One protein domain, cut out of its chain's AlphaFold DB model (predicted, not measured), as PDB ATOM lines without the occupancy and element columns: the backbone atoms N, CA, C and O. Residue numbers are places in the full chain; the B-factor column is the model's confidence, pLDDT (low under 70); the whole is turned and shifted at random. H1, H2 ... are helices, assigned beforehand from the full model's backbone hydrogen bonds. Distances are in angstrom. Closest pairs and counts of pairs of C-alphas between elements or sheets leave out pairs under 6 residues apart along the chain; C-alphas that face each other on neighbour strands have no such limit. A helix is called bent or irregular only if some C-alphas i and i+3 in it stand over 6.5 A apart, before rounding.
ATOM      1  N   VAL A  64       4.748 -52.094  -4.127       91.00
ATOM      2  CA  VAL A  64       4.193 -50.913  -3.454       91.00
ATOM      3  C   VAL A  64       3.204 -51.377  -2.398       91.00
ATOM      4  O   VAL A  64       2.369 -52.233  -2.680       91.00
ATOM      5  N   VAL A  65       3.250 -50.759  -1.219       93.25
ATOM      6  CA  VAL A  65       2.259 -50.950  -0.155       93.25
ATOM      7  C   VAL A  65       1.252 -49.794  -0.221       93.25
ATOM      8  O   VAL A  65       1.592 -48.676   0.167       93.25
ATOM      9  N   PRO A  66       0.042 -49.990  -0.781       93.81
ATOM     10  CA  PRO A  66      -0.984 -48.955  -0.796       93.81
ATOM     11  C   PRO A  66      -1.594 -48.787   0.601       93.81
ATOM     12  O   PRO A  66      -2.020 -49.759   1.218       93.81
ATOM     13  N   ILE A  67      -1.688 -47.543   1.066       95.56
ATOM     14  CA  ILE A  67      -2.309 -47.190   2.345       95.56
ATOM     15  C   ILE A  67      -3.508 -46.294   2.031       95.56
ATOM     16  O   ILE A  67      -3.338 -45.136   1.650       95.56
ATOM     17  N   ASP A  68      -4.720 -46.849   2.123       94.81
ATOM     18  CA  ASP A  68      -5.972 -46.131   1.855       94.81
ATOM     19  C   ASP A  68      -7.042 -46.495   2.901       94.81
ATOM     20  O   ASP A  68      -7.589 -47.602   2.855       94.81
ATOM     21  N   PRO A  69      -7.408 -45.580   3.818       94.12
ATOM     22  CA  PRO A  69      -8.444 -45.844   4.817       94.12
ATOM     23  C   PRO A  69      -9.829 -46.124   4.195       94.12
ATOM     24  O   PRO A  69     -10.700 -46.711   4.842       94.12
ATOM     25  N   ASN A  70     -10.081 -45.736   2.938       92.12
ATOM     26  CA  ASN A  70     -11.324 -46.096   2.251       92.12
ATOM     27  C   ASN A  70     -11.375 -47.567   1.853       92.12
ATOM     28  O   ASN A  70     -12.460 -48.137   1.859       92.12
ATOM     29  N   GLU A  71     -10.239 -48.180   1.537       94.00
ATOM     30  CA  GLU A  71     -10.167 -49.616   1.268       94.00
ATOM     31  C   GLU A  71     -10.115 -50.403   2.583       94.00
ATOM     32  O   GLU A  71     -10.794 -51.422   2.728       94.00
ATOM     33  N   LEU A  72      -9.388 -49.893   3.586       96.69
ATOM     34  CA  LEU A  72      -9.228 -50.570   4.877       96.69
ATOM     35  C   LEU A  72     -10.543 -50.740   5.650       96.69
ATOM     36  O   LEU A  72     -10.705 -51.722   6.374       96.69
ATOM     37  N   ARG A  73     -11.543 -49.873   5.449       95.19
ATOM     38  CA  ARG A  73     -12.865 -50.055   6.083       95.19
ATOM     39  C   ARG A  73     -13.553 -51.366   5.701       95.19
ATOM     40  O   ARG A  73     -14.401 -51.841   6.451       95.19
ATOM     41  N   ASN A  74     -13.191 -51.974   4.568       94.81
ATOM     42  CA  ASN A  74     -13.745 -53.263   4.147       94.81
ATOM     43  C   ASN A  74     -13.316 -54.417   5.073       94.81
ATOM     44  O   ASN A  74     -13.958 -55.469   5.084       94.81
ATOM     45  N   PHE A  75     -12.267 -54.225   5.882       96.50
ATOM     46  CA  PHE A  75     -11.860 -55.175   6.918       96.50
ATOM     47  C   PHE A  75     -12.726 -55.092   8.177       96.50
ATOM     48  O   PHE A  75     -12.745 -56.054   8.950       96.50
ATOM     49  N   HIS A  76     -13.487 -54.005   8.359       96.44
ATOM     50  CA  HIS A  76     -14.365 -53.848   9.507       96.44
ATOM     51  C   HIS A  76     -15.455 -54.942   9.505       96.44
ATOM     52  O   HIS A  76     -16.232 -55.036   8.548       96.44
ATOM     53  N   PRO A  77     -15.578 -55.771  10.559       96.62
ATOM     54  CA  PRO A  77     -16.471 -56.933  10.559       96.62
ATOM     55  C   PRO A  77     -17.950 -56.597  10.343       96.62
ATOM     56  O   PRO A  77     -18.704 -57.423   9.837       96.62
ATOM     57  N   GLN A  78     -18.364 -55.386  10.721       95.06
ATOM     58  CA  GLN A  78     -19.734 -54.896  10.554       95.06
ATOM     59  C   GLN A  78     -19.905 -53.995   9.326       95.06
ATOM     60  O   GLN A  78     -20.989 -53.461   9.140       95.06
ATOM     61  N   ALA A  79     -18.890 -53.831   8.463       94.06
ATOM     62  CA  ALA A  79     -18.964 -52.924   7.311       94.06
ATOM     63  C   ALA A  79     -20.212 -53.174   6.448       94.06
ATOM     64  O   ALA A  79     -20.955 -52.244   6.146       94.06
ATOM     65  N   LYS A  80     -20.491 -54.443   6.116       95.12
ATOM     66  CA  LYS A  80     -21.682 -54.827   5.337       95.12
ATOM     67  C   LYS A  80     -22.992 -54.525   6.063       95.12
ATOM     68  O   LYS A  80     -23.971 -54.145   5.431       95.12
ATOM     69  N   GLU A  81     -23.013 -54.696   7.379       95.12
ATOM     70  CA  GLU A  81     -24.203 -54.429   8.182       95.12
ATOM     71  C   GLU A  81     -24.461 -52.925   8.309       95.12
ATOM     72  O   GLU A  81     -25.596 -52.485   8.140       95.12
ATOM     73  N   PHE A  82     -23.418 -52.115   8.503       94.38
ATOM     74  CA  PHE A  82     -23.530 -50.658   8.494       94.38
ATOM     75  C   PHE A  82     -23.934 -50.135   7.113       94.38
ATOM     76  O   PHE A  82     -24.813 -49.290   7.027       94.38
ATOM     77  N   GLN A  83     -23.402 -50.688   6.016       94.00
ATOM     78  CA  GLN A  83     -23.875 -50.354   4.663       94.00
ATOM     79  C   GLN A  83     -25.378 -50.614   4.487       94.00
ATOM     80  O   GLN A  83     -26.060 -49.863   3.796       94.00
ATOM     81  N   ARG A  84     -25.901 -51.675   5.113       96.00
ATOM     82  CA  ARG A  84     -27.316 -52.054   5.037       96.00
ATOM     83  C   ARG A  84     -28.213 -51.186   5.924       96.00
ATOM     84  O   ARG A  84     -29.331 -50.870   5.526       96.00
ATOM     85  N   THR A  85     -27.753 -50.846   7.124       95.44
ATOM     86  CA  THR A  85     -28.551 -50.158   8.158       95.44
ATOM     87  C   THR A  85     -28.392 -48.639   8.126       95.44
ATOM     88  O   THR A  85     -29.352 -47.917   8.383       95.44
ATOM     89  N   HIS A  86     -27.217 -48.150   7.731       92.56
ATOM     90  CA  HIS A  86     -26.834 -46.740   7.653       92.56
ATOM     91  C   HIS A  86     -26.245 -46.387   6.267       92.56
ATOM     92  O   HIS A  86     -25.132 -45.865   6.180       92.56
ATOM     93  N   PRO A  87     -26.949 -46.633   5.146       91.12
ATOM     94  CA  PRO A  87     -26.372 -46.587   3.793       91.12
ATOM     95  C   PRO A  87     -25.690 -45.264   3.412       91.12
ATOM     96  O   PRO A  87     -24.774 -45.262   2.591       91.12
ATOM     97  N   TYR A  88     -26.091 -44.145   4.021       93.00
ATOM     98  CA  TYR A  88     -25.516 -42.822   3.759       93.00
ATOM     99  C   TYR A  88     -24.441 -42.386   4.766       93.00
ATOM    100  O   TYR A  88     -23.714 -41.436   4.486       93.00
ATOM    101  N   THR A  89     -24.321 -43.054   5.919       92.12
ATOM    102  CA  THR A  89     -23.436 -42.632   7.026       92.12
ATOM    103  C   THR A  89     -22.490 -43.724   7.528       92.12
ATOM    104  O   THR A  89     -21.610 -43.424   8.329       92.12
ATOM    105  N   TRP A  90     -22.586 -44.956   7.016       93.62
ATOM    106  CA  TRP A  90     -21.763 -46.107   7.424       93.62
ATOM    107  C   TRP A  90     -20.247 -45.873   7.323       93.62
ATOM    108  O   TRP A  90     -19.449 -46.519   8.006       93.62
ATOM    109  N   SER A  91     -19.827 -44.954   6.447       91.12
ATOM    110  CA  SER A  91     -18.430 -44.546   6.336       91.12
ATOM    111  C   SER A  91     -17.931 -43.891   7.621       91.12
ATOM    112  O   SER A  91     -16.781 -44.109   7.979       91.12
ATOM    113  N   GLY A  92     -18.783 -43.145   8.331       93.06
ATOM    114  CA  GLY A  92     -18.480 -42.583   9.646       93.06
ATOM    115  C   GLY A  92     -18.366 -43.658  10.725       93.06
ATOM    116  O   GLY A  92     -17.457 -43.585  11.544       93.06
ATOM    117  N   ASP A  93     -19.209 -44.693  10.669       93.06
ATOM    118  CA  ASP A  93     -19.195 -45.799  11.642       93.06
ATOM    119  C   ASP A  93     -17.898 -46.620  11.585       93.06
ATOM    120  O   ASP A  93     -17.445 -47.137  12.599       93.06
ATOM    121  N   THR A  94     -17.294 -46.729  10.398       95.12
ATOM    122  CA  THR A  94     -16.046 -47.484  10.167       95.12
ATOM    123  C   THR A  94     -14.789 -46.615  10.166       95.12
ATOM    124  O   THR A  94     -13.679 -47.147  10.131       95.12
ATOM    125  N   HIS A  95     -14.940 -45.286  10.166       94.94
ATOM    126  CA  HIS A  95     -13.821 -44.358  10.018       94.94
ATOM    127  C   HIS A  95     -12.770 -44.477  11.129       94.94
ATOM    128  O   HIS A  95     -11.595 -44.510  10.762       94.94
ATOM    129  N   PRO A  96     -13.131 -44.578  12.429       95.31
ATOM    130  CA  PRO A  96     -12.144 -44.657  13.504       95.31
ATOM    131  C   PRO A  96     -11.150 -45.803  13.291       95.31
ATOM    132  O   PRO A  96      -9.963 -45.540  13.102       95.31
ATOM    133  N   ASP A  97     -11.635 -47.042  13.167       96.94
ATOM    134  CA  ASP A  97     -10.770 -48.205  12.946       96.94
ATOM    135  C   ASP A  97     -10.007 -48.125  11.620       96.94
ATOM    136  O   ASP A  97      -8.813 -48.401  11.571       96.94
ATOM    137  N   ALA A  98     -10.670 -47.711  10.535       97.19
ATOM    138  CA  ALA A  98     -10.033 -47.656   9.224       97.19
ATOM    139  C   ALA A  98      -8.919 -46.602   9.136       97.19
ATOM    140  O   ALA A  98      -7.936 -46.813   8.426       97.19
ATOM    141  N   SER A  99      -9.080 -45.472   9.830       97.00
ATOM    142  CA  SER A  99      -8.049 -44.436   9.933       97.00
ATOM    143  C   SER A  99      -6.871 -44.907  10.782       97.00
ATOM    144  O   SER A  99      -5.734 -44.818  10.327       97.00
ATOM    145  N   GLN A 100      -7.143 -45.521  11.935       97.50
ATOM    146  CA  GLN A 100      -6.104 -46.047  12.812       97.50
ATOM    147  C   GLN A 100      -5.302 -47.171  12.137       97.50
ATOM    148  O   GLN A 100      -4.075 -47.141  12.162       97.50
ATOM    149  N   TRP A 101      -5.953 -48.097  11.425       98.06
ATOM    150  CA  TRP A 101      -5.241 -49.114  10.646       98.06
ATOM    151  C   TRP A 101      -4.358 -48.521   9.544       98.06
ATOM    152  O   TRP A 101      -3.335 -49.114   9.201       98.06
ATOM    153  N   ALA A 102      -4.735 -47.379   8.957       97.88
ATOM    154  CA  ALA A 102      -3.907 -46.709   7.956       97.88
ATOM    155  C   ALA A 102      -2.621 -46.151   8.584       97.88
ATOM    156  O   ALA A 102      -1.544 -46.326   8.011       97.88
ATOM    157  N   ASP A 103      -2.732 -45.543   9.766       97.50
ATOM    158  CA  ASP A 103      -1.591 -45.027  10.528       97.50
ATOM    159  C   ASP A 103      -0.666 -46.164  10.991       97.50
ATOM    160  O   ASP A 103       0.550 -46.097  10.809       97.50
ATOM    161  N   GLU A 104      -1.231 -47.260  11.500       97.06
ATOM    162  CA  GLU A 104      -0.475 -48.439  11.943       97.06
ATOM    163  C   GLU A 104       0.217 -49.157  10.770       97.06
ATOM    164  O   GLU A 104       1.371 -49.584  10.880       97.06
ATOM    165  N   LEU A 105      -0.448 -49.256   9.613       96.25
ATOM    166  CA  LEU A 105       0.153 -49.801   8.395       96.25
ATOM    167  C   LEU A 105       1.283 -48.900   7.874       96.25
ATOM    168  O   LEU A 105       2.316 -49.409   7.425       96.25
ATOM    169  N   LEU A 106       1.119 -47.575   7.948       95.00
ATOM    170  CA  LEU A 106       2.178 -46.621   7.625       95.00
ATOM    171  C   LEU A 106       3.382 -46.812   8.549       95.00
ATOM    172  O   LEU A 106       4.505 -46.946   8.059       95.00
ATOM    173  N   GLU A 107       3.161 -46.888   9.860       94.62
ATOM    174  CA  GLU A 107       4.220 -47.112  10.843       94.62
ATOM    175  C   GLU A 107       4.956 -48.434  10.588       94.62
ATOM    176  O   GLU A 107       6.192 -48.461  10.574       94.62
ATOM    177  N   ALA A 108       4.227 -49.523  10.329       91.94
ATOM    178  CA  ALA A 108       4.813 -50.823  10.011       91.94
ATOM    179  C   ALA A 108       5.665 -50.774   8.729       91.94
ATOM    180  O   ALA A 108       6.760 -51.347   8.689       91.94
ATOM    181  N   THR A 109       5.198 -50.038   7.713       90.12
ATOM    182  CA  THR A 109       5.895 -49.857   6.432       90.12
ATOM    183  C   THR A 109       7.179 -49.043   6.594       90.12
ATOM    184  O   THR A 109       8.222 -49.424   6.062       90.12
ATOM    185  N   VAL A 110       7.136 -47.948   7.360       88.38
ATOM    186  CA  VAL A 110       8.296 -47.071   7.604       88.38
ATOM    187  C   VAL A 110       9.321 -47.734   8.522       88.38
ATOM    188  O   VAL A 110      10.521 -47.647   8.269       88.38
ATOM    189  N   SER A 111       8.866 -48.441   9.556       85.00
ATOM    190  CA  SER A 111       9.740 -49.124  10.519       85.00
ATOM    191  C   SER A 111      10.438 -50.356   9.934       85.00
ATOM    192  O   SER A 111      11.261 -50.972  10.609       85.00
ATOM    193  N   GLY A 112      10.085 -50.770   8.710       68.31
ATOM    194  CA  GLY A 112      10.617 -51.977   8.081       68.31
ATOM    195  C   GLY A 112      10.270 -53.265   8.836       68.31
ATOM    196  O   GLY A 112      10.951 -54.275   8.651       68.31
ATOM    197  N   LYS A 113       9.230 -53.248   9.687       56.03
ATOM    198  CA  LYS A 113       8.779 -54.421  10.446       56.03
ATOM    199  C   LYS A 113       8.125 -55.413   9.485       56.03
ATOM    200  O   LYS A 113       6.915 -55.400   9.270       56.03
ATOM    201  N   LYS A 114       8.936 -56.292   8.898       58.06
ATOM    202  CA  LYS A 114       8.449 -57.486   8.203       58.06
ATOM    203  C   LYS A 114       7.913 -58.445   9.270       58.06
ATOM    204  O   LYS A 114       8.700 -59.018  10.019       58.06
ATOM    205  N   CYS A 115       6.588 -58.519   9.392       45.47
ATOM    206  CA  CYS A 115       5.875 -59.421  10.303       45.47
ATOM    207  C   CYS A 115       5.641 -60.790   9.667       45.47
ATOM    208  O   CYS A 115       5.569 -60.864   8.420       45.47
TER     209      CYS A 115
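Overview. This is residues 64 to 115 of the 115 residues of the protein "Zeta_toxin domain-containing protein" of Lysobacter pythonis (UniProt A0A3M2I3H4). One long helix, H3, makes most of the length of a loose rod, and two short helices sit along one side of it: H1 crosses it about perpendicular near residue 98, and H2 folds back against its first residues as a helical hairpin. The turn of that hairpin, residues 84 to 89, sticks out at one end of the rod, while residues 111 to 115 turn away from H3 at the other. The printed part has 52 residues with three named helices, in the order H1, H2, H3, and no named strand; the class is all helix. The whole is loose, with a radius of gyration of the C-alphas of 12.6 A, and its C-alphas span 39 by 17 by 15 A.

Arrangement. H3, residues 90 to 110, has a kink of 40 degrees near residue 97. It is irregular: the C-alphas of Asp 93 and Pro 96 are 7.4 A apart, and its line is a rough one. H1, residues 69 to 75, touches H3, and the closest C-alphas, those of Arg 73 and Ala 98, are 4.9 A apart. Their lines are about perpendicular, at 78 degrees. H2, residues 79 to 85, touches H3 with residues 90 to 94 of H3 alone; the closest C-alphas are those of Phe 82 and Trp 90, at 5.0 A. H2 and H3 form a helical hairpin, with a shallow tilt of 13 degrees, opposite ways. H1 and H2 are close but not clearly touching, with the closest C-alphas, those of Arg 73 and Ala 79, 6.9 A apart; their lines are about perpendicular, at 90 degrees. In H2 every O i to N i+4 pair is within hydrogen-bond range. In H3 it is 15 of 17, and in H1 1 of 3, beside 2 of 4 O i to N i+3 pairs.

Along the chain. H3 runs 30.1 A from C-alpha 90 at (-21.763, -46.107, 7.424) to C-alpha 110 at (8.296, -47.071, 7.604). H1 runs from Pro 69 to Phe 75, 10.2 A, and begins with C-alpha 69 at (-8.444, -45.844, 4.817). H2 runs from Ala 79 to Thr 85, 10.0 A.

Size, cuts and confidence. The two C-alphas farthest apart, those of Thr 85 and Gly 112, are 39.2 A apart. The C-alphas of Val 64 and Cys 115, the first and last printed, are 16.3 A apart; Cys 115 is the chain's last residue. The printed part has no cut. The links from H1 to H2, of 3 residues, and from H2 to H3, of 4 residues, are tight. Residues 84 to 89, of which 84 and 85 belong to H2, stand free. The mean pLDDT of the printed part is 91.5, and residues 112 to 115 are under 70.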